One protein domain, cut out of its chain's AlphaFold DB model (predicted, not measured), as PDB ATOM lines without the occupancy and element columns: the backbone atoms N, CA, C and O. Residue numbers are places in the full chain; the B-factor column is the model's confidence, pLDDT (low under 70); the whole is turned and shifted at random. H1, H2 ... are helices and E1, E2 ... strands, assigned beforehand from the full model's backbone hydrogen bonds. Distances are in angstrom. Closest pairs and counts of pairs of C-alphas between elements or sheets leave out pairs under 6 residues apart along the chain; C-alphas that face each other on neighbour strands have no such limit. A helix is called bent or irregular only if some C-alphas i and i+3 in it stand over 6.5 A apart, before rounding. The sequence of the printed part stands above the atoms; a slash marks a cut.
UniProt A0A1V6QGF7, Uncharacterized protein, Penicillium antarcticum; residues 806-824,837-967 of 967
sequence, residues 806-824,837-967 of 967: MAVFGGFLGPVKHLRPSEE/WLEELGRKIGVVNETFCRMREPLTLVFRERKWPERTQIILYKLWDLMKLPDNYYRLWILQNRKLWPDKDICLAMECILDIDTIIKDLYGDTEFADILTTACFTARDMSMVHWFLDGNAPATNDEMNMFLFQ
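AT A GLANCE: This is residues 806 to 824 and 837 to 967 of the 967 residues of an uncharacterized protein of Penicillium antarcticum (UniProt A0A1V6QGF7). This is a body of crossed helices: the long helices H2 and H5 stand at a steep angle to each other, H3 packs on both of them near the middle, and H6 folds back along H5 with the short H7 tucked in beside H2. H4 and H8 sit at the border of this body, and the stretch with H1 and E1 trails from it, with E1, residues 819 to 821, reaching out at one end of the longest axis. The printed part has 150 residues, with eight named helices and one named strand in the order H1, E1, H2, H3, H4, H5, H6, H7, H8, and its class is mostly helix. It is compact, with a radius of gyration of the C-alphas of 16.6 A, and its C-alphas span 57 by 38 by 29 A.

IN THESE COORDINATES: Find C-alpha 806 at (134.838, 163.320, 117.624), where H1 begins and runs to residue 812. E1 follows at residues 819 to 821. After the cut, look for C-alpha 837 at (140.346, 160.544, 127.951); from there H2 runs 37.3 A to residue 862. H2 is neither bent nor irregular, but only just: C-alphas 855 and 858 are 6.3 A apart. Then come H3, residues 871 to 883, 18.7 A long, and H4, residues 888 to 896. H5, residues 903 to 924, covers 31.7 A, and H6, residues 928 to 939, covers 16.3 A. H7 holds residues 944 to 950, and H8, residues 958 to 965, ends at C-alpha 965, (125.234, 140.228, 138.883).

HOW THE PARTS SIT: Begin at H5, the hub, which touches four helices. It touches H3 about perpendicular, at 82 degrees, the closest C-alphas being those of Ile 875 and Ala 909, 6.1 A apart. H5 and H6 form a helical hairpin at a steep tilt of 39 degrees, with C-alphas 921 and 930 closest at 5.5 A. With residues 915 to 919 alone H5 touches H2, at 66 degrees, closest at Met 855 and Ile 916, whose C-alphas are 7.2 A apart. H5 and H7 only just touch, with 3 pairs of C-alphas within 8 A, closest at Ile 920 and Leu 950, 7.6 A. H7 touches H2 at a shallow tilt of 20 degrees, the same way, with C-alphas 851 and 947 closest at 5.2 A. H6 and H7 touch only at the corner. H1 and H3 only just touch, with 3 pairs within 8 A, the C-alphas of Phe 812 and Asp 881 closest at 7.4 A. H4 is close to H3 but not clearly touching, and H8 likewise to H6, where C-alphas 936 and 965 are closest at 7.0 A. E1 pairs with no named strand. Every O i to N i+4 pair is within hydrogen-bond range in H1, H3, H4, H5, H6, H7 and H8; in H2, 20 of 22 are.

THE WHOLE: The two C-alphas farthest apart are those of Glu 824 and Thr 927, 58.9 A. Residues 825 to 836 are not printed, and C-alphas 824 and 837 are 21.2 A apart across this cut. Of the links that are printed whole, none is long. The mean pLDDT of the printed part is 87.1, and you will find values under 70 at residues 807 to 808, 810 to 824, 862 to 864 and 967.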
ATOM      1  N   MET A 806     135.002 162.112 116.803       72.25
ATOM      2  CA  MET A 806     134.838 163.320 117.624       72.25
ATOM      3  C   MET A 806     133.460 163.979 117.486       72.25
ATOM      4  O   MET A 806     133.007 164.600 118.444       72.25
ATOM      5  N   ALA A 807     132.779 163.869 116.342       69.69
ATOM      6  CA  ALA A 807     131.425 164.396 116.164       69.69
ATOM      7  C   ALA A 807     130.374 163.525 116.872       69.69
ATOM      8  O   ALA A 807     129.465 164.064 117.502       69.69
ATOM      9  N   VAL A 808     130.526 162.195 116.835       67.88
ATOM     10  CA  VAL A 808     129.690 161.252 117.599       67.88
ATOM     11  C   VAL A 808     129.866 161.497 119.100       67.88
ATOM     12  O   VAL A 808     128.897 161.830 119.785       67.88
ATOM     13  N   PHE A 809     131.103 161.435 119.604       72.44
ATOM     14  CA  PHE A 809     131.379 161.627 121.030       72.44
ATOM     15  C   PHE A 809     131.119 163.065 121.502       72.44
ATOM     16  O   PHE A 809     130.578 163.260 122.584       72.44
ATOM     17  N   GLY A 810     131.438 164.084 120.700       68.50
ATOM     18  CA  GLY A 810     131.194 165.492 121.036       68.50
ATOM     19  C   GLY A 810     129.723 165.918 120.972       68.50
ATOM     20  O   GLY A 810     129.358 166.916 121.587       68.50
ATOM     21  N   GLY A 811     128.873 165.172 120.256       64.00
ATOM     22  CA  GLY A 811     127.422 165.378 120.239       64.00
ATOM     23  C   GLY A 811     126.699 164.762 121.443       64.00
ATOM     24  O   GLY A 811     125.706 165.322 121.905       64.00
ATOM     25  N   PHE A 812     127.198 163.635 121.963       54.94
ATOM     26  CA  PHE A 812     126.663 162.963 123.158       54.94
ATOM     27  C   PHE A 812     127.213 163.555 124.461       54.94
ATOM     28  O   PHE A 812     126.470 163.803 125.411       54.94
ATOM     29  N   LEU A 813     128.529 163.765 124.527       56.34
ATOM     30  CA  LEU A 813     129.213 164.173 125.746       56.34
ATOM     31  C   LEU A 813     129.146 165.698 125.897       56.34
ATOM     32  O   LEU A 813     130.001 166.437 125.408       56.34
ATOM     33  N   GLY A 814     128.125 166.162 126.624       51.12
ATOM     34  CA  GLY A 814     128.018 167.548 127.095       51.12
ATOM     35  C   GLY A 814     129.273 168.026 127.855       51.12
ATOM     36  O   GLY A 814     130.085 167.201 128.280       51.12
ATOM     37  N   PRO A 815     129.441 169.355 128.037       46.38
ATOM     38  CA  PRO A 815     130.713 170.058 128.268       46.38
ATOM     39  C   PRO A 815     131.771 169.244 129.027       46.38
ATOM     40  O   PRO A 815     131.769 169.134 130.257       46.38
ATOM     41  N   VAL A 816     132.667 168.636 128.246       57.28
ATOM     42  CA  VAL A 816     133.487 167.504 128.680       57.28
ATOM     43  C   VAL A 816     134.548 167.947 129.685       57.28
ATOM     44  O   VAL A 816     135.556 168.547 129.318       57.28
ATOM     45  N   LYS A 817     134.379 167.547 130.954       62.06
ATOM     46  CA  LYS A 817     135.322 167.789 132.073       62.06
ATOM     47  C   LYS A 817     136.759 167.288 131.824       62.06
ATOM     48  O   LYS A 817     137.662 167.591 132.598       62.06
ATOM     49  N   HIS A 818     136.963 166.499 130.770       63.31
ATOM     50  CA  HIS A 818     138.234 165.896 130.369       63.31
ATOM     51  C   HIS A 818     138.912 166.591 129.174       63.31
ATOM     52  O   HIS A 818     139.984 166.152 128.749       63.31
ATOM     53  N   LEU A 819     138.324 167.672 128.652       67.06
ATOM     54  CA  LEU A 819     139.000 168.620 127.772       67.06
ATOM     55  C   LEU A 819     139.653 169.702 128.639       67.06
ATOM     56  O   LEU A 819     138.962 170.414 129.367       67.06
ATOM     57  N   ARG A 820     140.979 169.853 128.567       68.31
ATOM     58  CA  ARG A 820     141.634 171.036 129.141       68.31
ATOM     59  C   ARG A 820     141.520 172.195 128.147       68.31
ATOM     60  O   ARG A 820     141.750 171.962 126.957       68.31
ATOM     61  N   PRO A 821     141.241 173.433 128.592       65.19
ATOM     62  CA  PRO A 821     141.580 174.594 127.783       65.19
ATOM     63  C   PRO A 821     143.101 174.584 127.578       65.19
ATOM     64  O   PRO A 821     143.866 174.532 128.542       65.19
ATOM     65  N   SER A 822     143.530 174.551 126.321       65.06
ATOM     66  CA  SER A 822     144.925 174.760 125.947       65.06
ATOM     67  C   SER A 822     145.257 176.250 126.039       65.06
ATOM     68  O   SER A 822     144.369 177.100 125.971       65.06
ATOM     69  N   GLU A 823     146.539 176.560 126.208       58.84
ATOM     70  CA  GLU A 823     147.024 177.924 126.426       58.84
ATOM     71  C   GLU A 823     146.618 178.873 125.280       58.84
ATOM     72  O   GLU A 823     146.727 178.534 124.098       58.84
ATOM     73  N   GLU A 824     146.117 180.060 125.633       55.25
ATOM     74  CA  GLU A 824     145.288 180.907 124.763       55.25
ATOM     75  C   GLU A 824     146.097 181.749 123.752       55.25
ATOM     76  O   GLU A 824     145.959 182.972 123.647       55.25
ATOM     77  N   TRP A 837     141.473 160.626 128.884       91.62
ATOM     78  CA  TRP A 837     140.346 160.544 127.951       91.62
ATOM     79  C   TRP A 837     140.739 159.829 126.655       91.62
ATOM     80  O   TRP A 837     139.966 159.017 126.167       91.62
ATOM     81  N   LEU A 838     141.958 160.055 126.147       90.19
ATOM     82  CA  LEU A 838     142.499 159.284 125.016       90.19
ATOM     83  C   LEU A 838     142.687 157.797 125.366       90.19
ATOM     84  O   LEU A 838     142.496 156.939 124.512       90.19
ATOM     85  N   GLU A 839     143.041 157.492 126.615       91.25
ATOM     86  CA  GLU A 839     143.218 156.124 127.118       91.25
ATOM     87  C   GLU A 839     141.874 155.387 127.270       91.25
ATOM     88  O   GLU A 839     141.711 154.304 126.717       91.25
ATOM     89  N   GLU A 840     140.870 156.011 127.901       89.19
ATOM     90  CA  GLU A 840     139.491 155.488 127.960       89.19
ATOM     91  C   GLU A 840     138.856 155.369 126.564       89.19
ATOM     92  O   GLU A 840     138.130 154.414 126.296       89.19
ATOM     93  N   LEU A 841     139.141 156.301 125.648       90.62
ATOM     94  CA  LEU A 841     138.660 156.214 124.271       90.62
ATOM     95  C   LEU A 841     139.356 155.086 123.495       90.62
ATOM     96  O   LEU A 841     138.692 154.354 122.772       90.62
ATOM     97  N   GLY A 842     140.661 154.883 123.694       93.19
ATOM     98  CA  GLY A 842     141.383 153.727 123.156       93.19
ATOM     99  C   GLY A 842     140.855 152.389 123.691       93.19
ATOM    100  O   GLY A 842     140.764 151.434 122.922       93.19
ATOM    101  N   ARG A 843     140.446 152.337 124.971       92.81
ATOM    102  CA  ARG A 843     139.770 151.177 125.581       92.81
ATOM    103  C   ARG A 843     138.407 150.922 124.936       92.81
ATOM    104  O   ARG A 843     138.167 149.812 124.474       92.81
ATOM    105  N   LYS A 844     137.551 151.948 124.837       92.25
ATOM    106  CA  LYS A 844     136.256 151.858 124.134       92.25
ATOM    107  C   LYS A 844     136.413 151.373 122.695       92.25
ATOM    108  O   LYS A 844     135.634 150.532 122.267       92.25
ATOM    109  N   ILE A 845     137.389 151.910 121.956       94.06
ATOM    110  CA  ILE A 845     137.616 151.535 120.555       94.06
ATOM    111  C   ILE A 845     138.021 150.068 120.443       94.06
ATOM    112  O   ILE A 845     137.456 149.366 119.615       94.06
ATOM    113  N   GLY A 846     138.927 149.586 121.303       94.81
ATOM    114  CA  GLY A 846     139.268 148.162 121.366       94.81
ATOM    115  C   GLY A 846     138.023 147.295 121.550       94.81
ATOM    116  O   GLY A 846     137.646 146.569 120.638       94.81
ATOM    117  N   VAL A 847     137.323 147.470 122.674       94.88
ATOM    118  CA  VAL A 847     136.186 146.610 123.038       94.88
ATOM    119  C   VAL A 847     135.029 146.708 122.032       94.88
ATOM    120  O   VAL A 847     134.423 145.688 121.732       94.88
ATOM    121  N   VAL A 848     134.712 147.878 121.459       94.56
ATOM    122  CA  VAL A 848     133.652 147.985 120.427       94.56
ATOM    123  C   VAL A 848     134.061 147.337 119.105       94.56
ATOM    124  O   VAL A 848     133.219 146.713 118.462       94.56
ATOM    125  N   ASN A 849     135.324 147.457 118.692       93.94
ATOM    126  CA  ASN A 849     135.815 146.773 117.495       93.94
ATOM    127  C   ASN A 849     135.768 145.249 117.685       93.94
ATOM    128  O   ASN A 849     135.305 144.537 116.800       93.94
ATOM    129  N   GLU A 850     136.196 144.773 118.852       94.38
ATOM    130  CA  GLU A 850     136.233 143.359 119.227       94.38
ATOM    131  C   GLU A 850     134.813 142.783 119.337       94.38
ATOM    132  O   GLU A 850     134.488 141.831 118.632       94.38
ATOM    133  N   THR A 851     133.910 143.466 120.054       92.88
ATOM    134  CA  THR A 851     132.458 143.180 120.096       92.88
ATOM    135  C   THR A 851     131.859 143.095 118.690       92.88
ATOM    136  O   THR A 851     131.126 142.160 118.385       92.88
ATOM    137  N   PHE A 852     132.179 144.039 117.796       94.25
ATOM    138  CA  PHE A 852     131.654 144.035 116.428       94.25
ATOM    139  C   PHE A 852     132.179 142.852 115.597       94.25
ATOM    140  O   PHE A 852     131.419 142.264 114.826       94.25
ATOM    141  N   CYS A 853     133.444 142.463 115.767       93.25
ATOM    142  CA  CYS A 853     133.995 141.248 115.162       93.25
ATOM    143  C   CYS A 853     133.328 139.980 115.727       93.25
ATOM    144  O   CYS A 853     132.888 139.137 114.946       93.25
ATOM    145  N   ARG A 854     133.172 139.891 117.055       90.75
ATOM    146  CA  ARG A 854     132.524 138.774 117.763       90.75
ATOM    147  C   ARG A 854     131.028 138.641 117.494       90.75
ATOM    148  O   ARG A 854     130.520 137.533 117.527       90.75
ATOM    149  N   MET A 855     130.320 139.724 117.177       91.25
ATOM    150  CA  MET A 855     128.955 139.645 116.638       91.25
ATOM    151  C   MET A 855     128.966 139.127 115.195       91.25
ATOM    152  O   MET A 855     128.158 138.286 114.809       91.25
ATOM    153  N   ARG A 856     129.882 139.639 114.367       90.81
ATOM    154  CA  ARG A 856     129.923 139.360 112.926       90.81
ATOM    155  C   ARG A 856     130.234 137.897 112.602       90.81
ATOM    156  O   ARG A 856     129.667 137.380 111.646       90.81
ATOM    157  N   GLU A 857     131.114 137.260 113.369       88.69
ATOM    158  CA  GLU A 857     131.576 135.880 113.172       88.69
ATOM    159  C   GLU A 857     130.451 134.816 113.287       88.69
ATOM    160  O   GLU A 857     130.130 134.203 112.259       88.69
ATOM    161  N   PRO A 858     129.762 134.629 114.435       79.81
ATOM    162  CA  PRO A 858     128.668 133.665 114.568       79.81
ATOM    163  C   PRO A 858     127.479 134.024 113.673       79.81
ATOM    164  O   PRO A 858     126.882 133.141 113.058       79.81
ATOM    165  N   LEU A 859     127.171 135.314 113.491       76.19
ATOM    166  CA  LEU A 859     126.064 135.723 112.625       76.19
ATOM    167  C   LEU A 859     126.339 135.440 111.140       76.19
ATOM    168  O   LEU A 859     125.387 135.208 110.405       76.19
ATOM    169  N   THR A 860     127.600 135.349 110.685       74.19
ATOM    170  CA  THR A 860     127.892 134.804 109.341       74.19
ATOM    171  C   THR A 860     127.675 133.293 109.207       74.19
ATOM    172  O   THR A 860     127.539 132.814 108.080       74.19
ATOM    173  N   LEU A 861     127.598 132.545 110.314       73.00
ATOM    174  CA  LEU A 861     127.261 131.119 110.317       73.00
ATOM    175  C   LEU A 861     125.744 130.901 110.411       73.00
ATOM    176  O   LEU A 861     125.188 130.199 109.564       73.00
ATOM    177  N   VAL A 862     125.086 131.537 111.388       69.88
ATOM    178  CA  VAL A 862     123.636 131.423 111.642       69.88
ATOM    179  C   VAL A 862     122.830 132.133 110.547       69.88
ATOM    180  O   VAL A 862     121.979 131.532 109.893       69.88
ATOM    181  N   PHE A 863     123.155 133.396 110.257       68.62
ATOM    182  CA  PHE A 863     122.474 134.227 109.261       68.62
ATOM    183  C   PHE A 863     123.374 134.452 108.040       68.62
ATOM    184  O   PHE A 863     123.811 135.573 107.776       68.62
ATOM    185  N   ARG A 864     123.610 133.383 107.261       59.97
ATOM    186  CA  ARG A 864     124.535 133.304 106.100       59.97
ATOM    187  C   ARG A 864     124.526 134.475 105.095       59.97
ATOM    188  O   ARG A 864     125.473 134.606 104.320       59.97
ATOM    189  N   GLU A 865     123.500 135.325 105.087       77.69
ATOM    190  CA  GLU A 865     123.379 136.488 104.195       77.69
ATOM    191  C   GLU A 865     123.386 137.864 104.900       77.69
ATOM    192  O   GLU A 865     123.582 138.884 104.229       77.69
ATOM    193  N   ARG A 866     123.212 137.951 106.232       81.00
ATOM    194  CA  ARG A 866     122.971 139.228 106.939       81.00
ATOM    195  C   ARG A 866     124.264 140.010 107.205       81.00
ATOM    196  O   ARG A 866     124.780 140.093 108.317       81.00
ATOM    197  N   LYS A 867     124.793 140.639 106.155       84.81
ATOM    198  CA  LYS A 867     125.948 141.546 106.246       84.81
ATOM    199  C   LYS A 867     125.588 142.843 106.977       84.81
ATOM    200  O   LYS A 867     124.991 143.747 106.394       84.81
ATOM    201  N   TRP A 868     126.033 142.951 108.226       88.06
ATOM    202  CA  TRP A 868     126.007 144.186 109.007       88.06
ATOM    203  C   TRP A 868     126.629 145.370 108.244       88.06
ATOM    204  O   TRP A 868     127.768 145.266 107.777       88.06
ATOM    205  N   PRO A 869     125.944 146.525 108.143       92.44
ATOM    206  CA  PRO A 869     126.547 147.748 107.620       92.44
ATOM    207  C   PRO A 869     127.690 148.230 108.523       92.44
ATOM    208  O   PRO A 869     127.559 148.181 109.742       92.44
ATOM    209  N   GLU A 870     128.750 148.824 107.968       89.38
ATOM    210  CA  GLU A 870     129.858 149.407 108.761       89.38
ATOM    211  C   GLU A 870     129.371 150.448 109.790       89.38
ATOM    212  O   GLU A 870     129.915 150.577 110.885       89.38
ATOM    213  N   ARG A 871     128.263 151.139 109.481       92.50
ATOM    214  CA  ARG A 871     127.576 152.080 110.383       92.50
ATOM    215  C   ARG A 871     127.209 151.463 111.742       92.50
ATOM    216  O   ARG A 871     127.131 152.207 112.712       92.50
ATOM    217  N   THR A 872     127.024 150.145 111.831       94.81
ATOM    218  CA  THR A 872     126.749 149.404 113.081       94.81
ATOM    219  C   THR A 872     127.780 149.704 114.165       94.81
ATOM    220  O   THR A 872     127.421 149.894 115.320       94.81
ATOM    221  N   GLN A 873     129.051 149.854 113.795       94.00
ATOM    222  CA  GLN A 873     130.129 150.170 114.730       94.00
ATOM    223  C   GLN A 873     129.889 151.527 115.431       94.00
ATOM    224  O   GLN A 873     130.062 151.637 116.642       94.00
ATOM    225  N   ILE A 874     129.365 152.538 114.715       94.69
ATOM    226  CA  ILE A 874     128.892 153.805 115.315       94.69
ATOM    227  C   ILE A 874     127.719 153.556 116.272       94.69
ATOM    228  O   ILE A 874     127.648 154.188 117.324       94.69
ATOM    229  N   ILE A 875     126.793 152.662 115.923       96.44
ATOM    230  CA  ILE A 875     125.629 152.350 116.761       96.44
ATOM    231  C   ILE A 875     126.057 151.688 118.075       96.44
ATOM    232  O   ILE A 875     125.564 152.088 119.125       96.44
ATOM    233  N   LEU A 876     127.038 150.782 118.051       95.88
ATOM    234  CA  LEU A 876     127.625 150.191 119.258       95.88
ATOM    235  C   LEU A 876     128.313 151.249 120.143       95.88
ATOM    236  O   LEU A 876     128.087 151.262 121.352       95.88
ATOM    237  N   TYR A 877     129.053 152.209 119.566       96.06
ATOM    238  CA  TYR A 877     129.576 153.358 120.330       96.06
ATOM    239  C   TYR A 877     128.458 154.215 120.953       96.06
ATOM    240  O   TYR A 877     128.573 154.633 122.107       96.06
ATOM    241  N   LYS A 878     127.367 154.470 120.215       96.00
ATOM    242  CA  LYS A 878     126.207 155.226 120.718       96.00
ATOM    243  C   LYS A 878     125.448 154.477 121.817       96.00
ATOM    244  O   LYS A 878     125.012 155.113 122.775       96.00
ATOM    245  N   LEU A 879     125.300 153.156 121.701       96.31
ATOM    246  CA  LEU A 879     124.698 152.296 122.723       96.31
ATOM    247  C   LEU A 879     125.558 152.262 123.993       96.31
ATOM    248  O   LEU A 879     125.020 152.454 125.078       96.31
ATOM    249  N   TRP A 880     126.886 152.143 123.872       96.06
ATOM    250  CA  TRP A 880     127.801 152.246 125.017       96.06
ATOM    251  C   TRP A 880     127.613 153.572 125.766       96.06
ATOM    252  O   TRP A 880     127.455 153.594 126.989       96.06
ATOM    253  N   ASP A 881     127.605 154.699 125.050       95.31
ATOM    254  CA  ASP A 881     127.415 156.008 125.682       95.31
ATOM    255  C   ASP A 881     126.007 156.195 126.259       95.31
ATOM    256  O   ASP A 881     125.858 156.907 127.250       95.31
ATOM    257  N   LEU A 882     124.994 155.505 125.725       96.19
ATOM    258  CA  LEU A 882     123.656 155.436 126.315       96.19
ATOM    259  C   LEU A 882     123.649 154.622 127.626       96.19
ATOM    260  O   LEU A 882     123.067 155.063 128.619       96.19
ATOM    261  N   MET A 883     124.342 153.480 127.663       94.44
ATOM    262  CA  MET A 883     124.496 152.630 128.854       94.44
ATOM    263  C   MET A 883     125.225 153.361 129.990       94.44
ATOM    264  O   MET A 883     124.771 153.319 131.135       94.44
ATOM    265  N   LYS A 884     126.282 154.127 129.677       93.88
ATOM    266  CA  LYS A 884     127.030 154.942 130.658       93.88
ATOM    267  C   LYS A 884     126.195 156.023 131.358       93.88
ATOM    268  O   LYS A 884     126.624 156.529 132.398       93.88
ATOM    269  N   LEU A 885     125.042 156.411 130.814       94.56
ATOM    270  CA  LEU A 885     124.157 157.399 131.434       94.56
ATOM    271  C   LEU A 885     123.275 156.713 132.490       94.56
ATOM    272  O   LEU A 885     122.537 155.798 132.136       94.56
ATOM    273  N   PRO A 886     123.301 157.139 133.768       91.19
ATOM    274  CA  PRO A 886     122.547 156.475 134.837       91.19
ATOM    275  C   PRO A 886     121.067 156.886 134.903       91.19
ATOM    276  O   PRO A 886     120.304 156.286 135.652       91.19
ATOM    277  N   ASP A 887     120.662 157.928 134.171       94.19
ATOM    278  CA  ASP A 887     119.302 158.471 134.193       94.19
ATOM    279  C   ASP A 887     118.509 158.024 132.958       94.19
ATOM    280  O   ASP A 887     118.796 158.438 131.830       94.19
ATOM    281  N   ASN A 888     117.469 157.218 133.183       93.06
ATOM    282  CA  ASN A 888     116.560 156.754 132.136       93.06
ATOM    283  C   ASN A 888     115.785 157.902 131.463       93.06
ATOM    284  O   ASN A 888     115.503 157.801 130.271       93.06
ATOM    285  N   TYR A 889     115.493 159.011 132.155       95.38
ATOM    286  CA  TYR A 889     114.877 160.184 131.524       95.38
ATOM    287  C   TYR A 889     115.830 160.825 130.508       95.38
ATOM    288  O   TYR A 889     115.430 161.155 129.391       95.38
ATOM    289  N   TYR A 890     117.116 160.939 130.849       95.00
ATOM    290  CA  TYR A 890     118.130 161.464 129.937       95.00
ATOM    291  C   TYR A 890     118.453 160.497 128.781       95.00
ATOM    292  O   TYR A 890     118.599 160.951 127.644       95.00
ATOM    293  N   ARG A 891     118.463 159.173 129.021       95.06
ATOM    294  CA  ARG A 891     118.521 158.148 127.955       95.06
ATOM    295  C   ARG A 891     117.352 158.299 126.972       95.06
ATOM    296  O   ARG A 891     117.576 158.381 125.765       95.06
ATOM    297  N   LEU A 892     116.118 158.401 127.479       95.62
ATOM    298  CA  LEU A 892     114.911 158.603 126.668       95.62
ATOM    299  C   LEU A 892     114.959 159.916 125.877       95.62
ATOM    300  O   LEU A 892     114.662 159.912 124.684       95.62
ATOM    301  N   TRP A 893     115.380 161.024 126.496       97.06
ATOM    302  CA  TRP A 893     115.533 162.307 125.802       97.06
ATOM    303  C   TRP A 893     116.561 162.235 124.663       97.06
ATOM    304  O   TRP A 893     116.323 162.775 123.582       97.06
ATOM    305  N   ILE A 894     117.684 161.539 124.878       96.75
ATOM    306  CA  ILE A 894     118.693 161.304 123.840       96.75
ATOM    307  C   ILE A 894     118.102 160.493 122.676       96.75
ATOM    308  O   ILE A 894     118.233 160.928 121.533       96.75
ATOM    309  N   LEU A 895     117.410 159.380 122.948       96.44
ATOM    310  CA  LEU A 895     116.768 158.546 121.919       96.44
ATOM    311  C   LEU A 895     115.672 159.296 121.141       96.44
ATOM    312  O   LEU A 895     115.569 159.159 119.926       96.44
ATOM    313  N   GLN A 896     114.875 160.129 121.813       96.50
ATOM    314  CA  GLN A 896     113.839 160.956 121.177       96.50
ATOM    315  C   GLN A 896     114.423 162.094 120.319       96.50
ATOM    316  O   GLN A 896     113.754 162.614 119.419       96.50
ATOM    317  N   ASN A 897     115.667 162.504 120.571       97.06
ATOM    318  CA  ASN A 897     116.320 163.579 119.840       97.06
ATOM    319  C   ASN A 897     116.839 163.084 118.479       97.06
ATOM    320  O   ASN A 897     118.010 162.729 118.332       97.06
ATOM    321  N   ARG A 898     115.979 163.160 117.452       96.00
ATOM    322  CA  ARG A 898     116.262 162.726 116.065       96.00
ATOM    323  C   ARG A 898     117.514 163.326 115.400       96.00
ATOM    324  O   ARG A 898     117.906 162.872 114.329       96.00
ATOM    325  N   LYS A 899     118.154 164.339 116.000       94.94
ATOM    326  CA  LYS A 899     119.458 164.871 115.549       94.94
ATOM    327  C   LYS A 899     120.649 164.055 116.067       94.94
ATOM    328  O   LYS A 899     121.672 164.004 115.394       94.94
ATOM    329  N   LEU A 900     120.521 163.439 117.244       95.06
ATOM    330  CA  LEU A 900     121.514 162.540 117.847       95.06
ATOM    331  C   LEU A 900     121.248 161.083 117.446       95.06
ATOM    332  O   LEU A 900     122.175 160.356 117.083       95.06
ATOM    333  N   TRP A 901     119.971 160.698 117.440       97.62
ATOM    334  CA  TRP A 901     119.468 159.389 117.027       97.62
ATOM    335  C   TRP A 901     118.458 159.528 115.879       97.62
ATOM    336  O   TRP A 901     117.252 159.523 116.112       97.62
ATOM    337  N   PRO A 902     118.919 159.671 114.621       96.44
ATOM    338  CA  PRO A 902     118.052 159.518 113.455       96.44
ATOM    339  C   PRO A 902     117.284 158.195 113.516       96.44
ATOM    340  O   PRO A 902     117.833 157.201 113.982       96.44
ATOM    341  N   ASP A 903     116.070 158.144 112.967       97.06
ATOM    342  CA  ASP A 903     115.205 156.954 113.057       97.06
ATOM    343  C   ASP A 903     115.911 155.667 112.562       97.06
ATOM    344  O   ASP A 903     115.773 154.604 113.158       97.06
ATOM    345  N   LYS A 904     116.773 155.781 111.538       96.25
ATOM    346  CA  LYS A 904     117.622 154.680 111.042       96.25
ATOM    347  C   LYS A 904     118.651 154.172 112.062       96.25
ATOM    348  O   LYS A 904     118.941 152.981 112.069       96.25
ATOM    349  N   ASP A 905     119.215 155.045 112.892       96.75
ATOM    350  CA  ASP A 905     120.167 154.653 113.938       96.75
ATOM    351  C   ASP A 905     119.447 153.949 115.096       96.75
ATOM    352  O   ASP A 905     120.017 153.046 115.697       96.75
ATOM    353  N   ILE A 906     118.186 154.314 115.365       96.94
ATOM    354  CA  ILE A 906     117.328 153.619 116.335       96.94
ATOM    355  C   ILE A 906     116.969 152.220 115.816       96.94
ATOM    356  O   ILE A 906     117.130 151.252 116.551       96.94
ATOM    357  N   CYS A 907     116.560 152.084 114.549       96.75
ATOM    358  CA  CYS A 907     116.300 150.766 113.955       96.75
ATOM    359  C   CYS A 907     117.544 149.866 113.998       96.75
ATOM    360  O   CYS A 907     117.454 148.741 114.475       96.75
ATOM    361  N   LEU A 908     118.711 150.385 113.593       96.00
ATOM    362  CA  LEU A 908     119.969 149.635 113.671       96.00
ATOM    363  C   LEU A 908     120.351 149.275 115.116       96.00
ATOM    364  O   LEU A 908     120.968 148.238 115.321       96.00
ATOM    365  N   ALA A 909     120.001 150.088 116.121       96.75
ATOM    366  CA  ALA A 909     120.221 149.744 117.529       96.75
ATOM    367  C   ALA A 909     119.282 148.642 118.026       96.75
ATOM    368  O   ALA A 909     119.717 147.793 118.795       96.75
ATOM    369  N   MET A 910     118.028 148.619 117.568       96.81
ATOM    370  CA  MET A 910     117.125 147.502 117.851       96.81
ATOM    371  C   MET A 910     117.624 146.210 117.191       96.81
ATOM    372  O   MET A 910     117.607 145.172 117.840       96.81
ATOM    373  N   GLU A 911     118.144 146.274 115.959       95.38
ATOM    374  CA  GLU A 911     118.829 145.135 115.326       95.38
ATOM    375  C   GLU A 911     120.104 144.732 116.098       95.38
ATOM    376  O   GLU A 911     120.305 143.549 116.336       95.38
ATOM    377  N   CYS A 912     120.918 145.682 116.588       95.00
ATOM    378  CA  CYS A 912     122.054 145.377 117.482       95.00
ATOM    379  C   CYS A 912     121.619 144.586 118.721       95.00
ATOM    380  O   CYS A 912     122.254 143.598 119.066       95.00
ATOM    381  N   ILE A 913     120.556 145.030 119.396       95.81
ATOM    382  CA  ILE A 913     120.081 144.434 120.650       95.81
ATOM    383  C   ILE A 913     119.489 143.038 120.413       95.81
ATOM    384  O   ILE A 913     119.815 142.117 121.155       95.81
ATOM    385  N   LEU A 914     118.663 142.873 119.373       95.38
ATOM    386  CA  LEU A 914     118.029 141.593 119.042       95.38
ATOM    387  C   LEU A 914     119.042 140.541 118.584       95.38
ATOM    388  O   LEU A 914     118.959 139.391 119.004       95.38
ATOM    389  N   ASP A 915     120.017 140.920 117.761       94.12
ATOM    390  CA  ASP A 915     121.023 139.971 117.288       94.12
ATOM    391  C   ASP A 915     122.025 139.613 118.410       94.12
ATOM    392  O   ASP A 915     122.517 138.491 118.435       94.12
ATOM    393  N   ILE A 916     122.279 140.507 119.382       93.25
ATOM    394  CA  ILE A 916     123.032 140.174 120.612       93.25
ATOM    395  C   ILE A 916     122.241 139.196 121.497       93.25
ATOM    396  O   ILE A 916     122.810 138.199 121.926       93.25
ATOM    397  N   ASP A 917     120.947 139.442 121.739       95.38
ATOM    398  CA  ASP A 917     120.076 138.514 122.487       95.38
ATOM    399  C   ASP A 917     120.009 137.133 121.810       95.38
ATOM    400  O   ASP A 917     120.103 136.105 122.476       95.38
ATOM    401  N   THR A 918     119.953 137.113 120.474       94.56
ATOM    402  CA  THR A 918     120.002 135.875 119.682       94.56
ATOM    403  C   THR A 918     121.326 135.135 119.887       94.56
ATOM    404  O   THR A 918     121.293 133.950 120.186       94.56
ATOM    405  N   ILE A 919     122.486 135.809 119.824       93.81
ATOM    406  CA  ILE A 919     123.781 135.150 120.086       93.81
ATOM    407  C   ILE A 919     123.854 134.618 121.528       93.81
ATOM    408  O   ILE A 919     124.357 133.520 121.743       93.81
ATOM    409  N   ILE A 920     123.349 135.358 122.521       93.06
ATOM    410  CA  ILE A 920     123.328 134.907 123.925       93.06
ATOM    411  C   ILE A 920     122.462 133.639 124.067       93.06
ATOM    412  O   ILE A 920     122.872 132.692 124.738       93.06
ATOM    413  N   LYS A 921     121.314 133.568 123.385       94.12
ATOM    414  CA  LYS A 921     120.438 132.381 123.363       94.12
ATOM    415  C   LYS A 921     121.005 131.216 122.545       94.12
ATOM    416  O   LYS A 921     120.849 130.072 122.958       94.12
ATOM    417  N   ASP A 922     121.730 131.482 121.462       93.62
ATOM    418  CA  ASP A 922     122.454 130.453 120.700       93.62
ATOM    419  C   ASP A 922     123.632 129.864 121.507       93.62
ATOM    420  O   ASP A 922     123.919 128.672 121.399       93.62
ATOM    421  N   LEU A 923     124.310 130.675 122.334       92.25
ATOM    422  CA  LEU A 923     125.440 130.246 123.171       92.25
ATOM    423  C   LEU A 923     125.017 129.498 124.446       92.25
ATOM    424  O   LEU A 923     125.717 128.573 124.860       92.25
ATOM    425  N   TYR A 924     123.907 129.895 125.080       92.38
ATOM    426  CA  TYR A 924     123.498 129.393 126.405       92.38
ATOM    427  C   TYR A 924     122.147 128.660 126.415       92.38
ATOM    428  O   TYR A 924     121.686 128.220 127.469       92.38
ATOM    429  N   GLY A 925     121.536 128.482 125.242       93.88
ATOM    430  CA  GLY A 925     120.203 127.913 125.068       93.88
ATOM    431  C   GLY A 925     119.088 128.910 125.398       93.88
ATOM    432  O   GLY A 925     119.250 129.799 126.236       93.88
ATOM    433  N   ASP A 926     117.924 128.725 124.770       91.00
ATOM    434  CA  ASP A 926     116.713 129.514 125.030       91.00
ATOM    435  C   ASP A 926     116.153 129.181 126.427       91.00
ATOM    436  O   ASP A 926     115.366 128.255 126.629       91.00
ATOM    437  N   THR A 927     116.686 129.883 127.425       92.62
ATOM    438  CA  THR A 927     116.536 129.609 128.857       92.62
ATOM    439  C   THR A 927     116.316 130.913 129.620       92.62
ATOM    440  O   THR A 927     116.786 131.973 129.206       92.62
ATOM    441  N   GLU A 928     115.684 130.844 130.797       93.12
ATOM    442  CA  GLU A 928     115.550 132.011 131.691       93.12
ATOM    443  C   GLU A 928     116.923 132.617 132.057       93.12
ATOM    444  O   GLU A 928     117.045 133.824 132.259       93.12
ATOM    445  N   PHE A 929     117.976 131.792 132.077       89.62
ATOM    446  CA  PHE A 929     119.369 132.209 132.244       89.62
ATOM    447  C   PHE A 929     119.838 133.128 131.105       89.62
ATOM    448  O   PHE A 929     120.419 134.176 131.379       89.62
ATOM    449  N   ALA A 930     119.535 132.810 129.842       92.81
ATOM    450  CA  ALA A 930     119.876 133.667 128.706       92.81
ATOM    451  C   ALA A 930     119.138 135.022 128.746       92.81
ATOM    452  O   ALA A 930     119.764 136.056 128.524       92.81
ATOM    453  N   ASP A 931     117.854 135.053 129.127       93.62
ATOM    454  CA  ASP A 931     117.116 136.313 129.347       93.62
ATOM    455  C   ASP A 931     117.715 137.152 130.497       93.62
ATOM    456  O   ASP A 931     117.798 138.385 130.403       93.62
ATOM    457  N   ILE A 932     118.186 136.504 131.570       93.94
ATOM    458  CA  ILE A 932     118.928 137.158 132.661       93.94
ATOM    459  C   ILE A 932     120.259 137.723 132.146       93.94
ATOM    460  O   ILE A 932     120.575 138.874 132.453       93.94
ATOM    461  N   LEU A 933     121.012 136.981 131.325       93.25
ATOM    462  CA  LEU A 933     122.270 137.452 130.736       93.25
ATOM    463  C   LEU A 933     122.065 138.629 129.773       93.25
ATOM    464  O   LEU A 933     122.772 139.629 129.885       93.25
ATOM    465  N   THR A 934     121.064 138.579 128.889       93.88
ATOM    466  CA  THR A 934     120.674 139.718 128.041       93.88
ATOM    467  C   THR A 934     120.293 140.934 128.897       93.88
ATOM    468  O   THR A 934     120.712 142.062 128.618       93.88
ATOM    469  N   THR A 935     119.556 140.723 129.991       94.88
ATOM    470  CA  THR A 935     119.186 141.796 130.925       94.88
ATOM    471  C   THR A 935     120.410 142.383 131.638       94.88
ATOM    472  O   THR A 935     120.526 143.606 131.744       94.88
ATOM    473  N   ALA A 936     121.358 141.553 132.078       93.44
ATOM    474  CA  ALA A 936     122.618 141.984 132.685       93.44
ATOM    475  C   ALA A 936     123.451 142.817 131.695       93.44
ATOM    476  O   ALA A 936     123.785 143.973 131.972       93.44
ATOM    477  N   CYS A 937     123.659 142.282 130.490       93.88
ATOM    478  CA  CYS A 937     124.339 142.925 129.367       93.88
ATOM    479  C   CYS A 937     123.877 144.366 129.113       93.88
ATOM    480  O   CYS A 937     124.715 145.251 128.943       93.88
ATOM    481  N   PHE A 938     122.565 144.626 129.115       92.69
ATOM    482  CA  PHE A 938     122.012 145.959 128.831       92.69
ATOM    483  C   PHE A 938     121.708 146.820 130.071       92.69
ATOM    484  O   PHE A 938     121.443 148.019 129.932       92.69
ATOM    485  N   THR A 939     121.792 146.265 131.285       91.75
ATOM    486  CA  THR A 939     121.765 147.047 132.540       91.75
ATOM    487  C   THR A 939     123.159 147.489 132.996       91.75
ATOM    488  O   THR A 939     123.271 148.521 133.668       91.75
ATOM    489  N   ALA A 940     124.213 146.787 132.564       93.38
ATOM    490  CA  ALA A 940     125.609 147.168 132.747       93.38
ATOM    491  C   ALA A 940     125.912 148.600 132.257       93.38
ATOM    492  O   ALA A 940     125.271 149.152 131.359       93.38
ATOM    493  N   ARG A 941     126.934 149.229 132.851       92.50
ATOM    494  CA  ARG A 941     127.340 150.614 132.525       92.50
ATOM    495  C   ARG A 941     128.320 150.720 131.357       92.50
ATOM    496  O   ARG A 941     128.648 151.835 130.949       92.50
ATOM    497  N   ASP A 942     128.798 149.603 130.825       93.38
ATOM    498  CA  ASP A 942     129.553 149.530 129.582       93.38
ATOM    499  C   ASP A 942     129.385 148.171 128.880       93.38
ATOM    500  O   ASP A 942     128.894 147.212 129.467       93.38
ATOM    501  N   MET A 943     129.776 148.098 127.601       93.81
ATOM    502  CA  MET A 943     129.711 146.859 126.810       93.81
ATOM    503  C   MET A 943     130.831 145.866 127.164       93.81
ATOM    504  O   MET A 943     130.980 144.871 126.465       93.81
ATOM    505  N   SER A 944     131.644 146.094 128.205       93.19
ATOM    506  CA  SER A 944     132.670 145.111 128.584       93.19
ATOM    507  C   SER A 944     132.046 143.798 129.070       93.19
ATOM    508  O   SER A 944     132.630 142.748 128.831       93.19
ATOM    509  N   MET A 945     130.840 143.844 129.647       93.00
ATOM    510  CA  MET A 945     130.045 142.651 129.953       93.00
ATOM    511  C   MET A 945     129.570 141.936 128.673       93.00
ATOM    512  O   MET A 945     129.825 140.748 128.514       93.00
ATOM    513  N   VAL A 946     128.970 142.668 127.722       94.38
ATOM    514  CA  VAL A 946     128.543 142.133 126.409       94.38
ATOM    515  C   VAL A 946     129.710 141.479 125.666       94.38
ATOM    516  O   VAL A 946     129.588 140.360 125.182       94.38
ATOM    517  N   HIS A 947     130.857 142.154 125.616       95.00
ATOM    518  CA  HIS A 947     132.078 141.641 125.005       95.00
ATOM    519  C   HIS A 947     132.535 140.319 125.639       95.00
ATOM    520  O   HIS A 947     132.770 139.346 124.933       95.00
ATOM    521  N   TRP A 948     132.602 140.275 126.971       94.38
ATOM    522  CA  TRP A 948     133.062 139.109 127.724       94.38
ATOM    523  C   TRP A 948     132.162 137.876 127.534       94.38
ATOM    524  O   TRP A 948     132.682 136.769 127.386       94.38
ATOM    525  N   PHE A 949     130.839 138.063 127.446       93.62
ATOM    526  CA  PHE A 949     129.908 136.988 127.079       93.62
ATOM    527  C   PHE A 949     130.060 136.544 125.615       93.62
ATOM    528  O   PHE A 949     130.033 135.350 125.336       93.62
ATOM    529  N   LEU A 950     130.285 137.472 124.678       92.94
ATOM    530  CA  LEU A 950     130.511 137.152 123.259       92.94
ATOM    531  C   LEU A 950     131.869 136.481 122.976       92.94
ATOM    532  O   LEU A 950     132.020 135.820 121.950       92.94
ATOM    533  N   ASP A 951     132.843 136.609 123.877       92.69
ATOM    534  CA  ASP A 951     134.067 135.795 123.883       92.69
ATOM    535  C   ASP A 951     133.820 134.341 124.345       92.69
ATOM    536  O   ASP A 951     134.736 133.519 124.289       92.69
ATOM    537  N   GLY A 952     132.608 134.010 124.811       91.19
ATOM    538  CA  GLY A 952     132.242 132.689 125.328       91.19
ATOM    539  C   GLY A 952     132.608 132.453 126.798       91.19
ATOM    540  O   GLY A 952     132.384 131.354 127.300       91.19
ATOM    541  N   ASN A 953     133.124 133.461 127.512       91.25
ATOM    542  CA  ASN A 953     133.587 133.349 128.903       91.25
ATOM    543  C   ASN A 953     132.440 133.325 129.934       91.25
ATOM    544  O   ASN A 953     132.528 134.003 130.954       91.25
ATOM    545  N   ALA A 954     131.340 132.610 129.693       81.19
ATOM    546  CA  ALA A 954     130.243 132.579 130.660       81.19
ATOM    547  C   ALA A 954     130.691 132.075 132.044       81.19
ATOM    548  O   ALA A 954     131.570 131.214 132.128       81.19
ATOM    549  N   PRO A 955     130.051 132.555 133.128       81.50
ATOM    550  CA  PRO A 955     130.192 131.936 134.437       81.50
ATOM    551  C   PRO A 955     129.759 130.468 134.321       81.50
ATOM    552  O   PRO A 955     128.640 130.176 133.901       81.50
ATOM    553  N   ALA A 956     130.651 129.545 134.680       79.25
ATOM    554  CA  ALA A 956     130.400 128.109 134.589       79.25
ATOM    555  C   ALA A 956     129.415 127.629 135.671       79.25
ATOM    556  O   ALA A 956     128.936 126.495 135.631       79.25
ATOM    557  N   THR A 957     129.116 128.490 136.647       83.56
ATOM    558  CA  THR A 957     128.218 128.223 137.769       83.56
ATOM    559  C   THR A 957     127.267 129.391 138.032       83.56
ATOM    560  O   THR A 957     127.586 130.560 137.801       83.56
ATOM    561  N   ASN A 958     126.101 129.088 138.614       76.25
ATOM    562  CA  ASN A 958     125.170 130.118 139.084       76.25
ATOM    563  C   ASN A 958     125.791 131.029 140.156       76.25
ATOM    564  O   ASN A 958     125.400 132.187 140.247       76.25
ATOM    565  N   ASP A 959     126.761 130.551 140.940       80.75
ATOM    566  CA  ASP A 959     127.413 131.351 141.982       80.75
ATOM    567  C   ASP A 959     128.399 132.374 141.403       80.75
ATOM    568  O   ASP A 959     128.416 133.525 141.843       80.75
ATOM    569  N   GLU A 960     129.142 132.014 140.353       80.50
ATOM    570  CA  GLU A 960     129.908 132.984 139.563       80.50
ATOM    571  C   GLU A 960     128.983 134.010 138.899       80.50
ATOM    572  O   GLU A 960     129.279 135.205 138.939       80.50
ATOM    573  N   MET A 961     127.832 133.586 138.353       77.38
ATOM    574  CA  MET A 961     126.857 134.529 137.797       77.38
ATOM    575  C   MET A 961     126.288 135.455 138.879       77.38
ATOM    576  O   MET A 961     126.252 136.663 138.675       77.38
ATOM    577  N   ASN A 962     125.899 134.933 140.043       78.06
ATOM    578  CA  ASN A 962     125.409 135.733 141.168       78.06
ATOM    579  C   ASN A 962     126.464 136.745 141.640       78.06
ATOM    580  O   ASN A 962     126.132 137.898 141.909       78.06
ATOM    581  N   MET A 963     127.742 136.351 141.684       76.62
ATOM    582  CA  MET A 963     128.857 137.248 141.996       76.62
ATOM    583  C   MET A 963     129.056 138.338 140.930       76.62
ATOM    584  O   MET A 963     129.374 139.472 141.288       76.62
ATOM    585  N   PHE A 964     128.852 138.030 139.644       75.88
ATOM    586  CA  PHE A 964     128.900 139.008 138.547       75.88
ATOM    587  C   PHE A 964     127.686 139.952 138.524       75.88
ATOM    588  O   PHE A 964     127.851 141.145 138.291       75.88
ATOM    589  N   LEU A 965     126.480 139.448 138.804       74.81
ATOM    590  CA  LEU A 965     125.234 140.228 138.883       74.81
ATOM    591  C   LEU A 965     125.176 141.155 140.112       74.81
ATOM    592  O   LEU A 965     124.329 142.045 140.174       74.81
ATOM    593  N   PHE A 966     126.058 140.945 141.094       74.19
ATOM    594  CA  PHE A 966     126.171 141.758 142.306       74.19
ATOM    595  C   PHE A 966     127.143 142.956 142.163       74.19
ATOM    596  O   PHE A 966     127.219 143.774 143.083       74.19
ATOM    597  N   GLN A 967     127.882 143.076 141.048       59.66
ATOM    598  CA  GLN A 967     128.879 144.142 140.795       59.66
ATOM    599  C   GLN A 967     128.354 145.306 139.933       59.66
ATOM    600  O   GLN A 967     128.709 146.463 140.268       59.66
TER     601      GLN A 967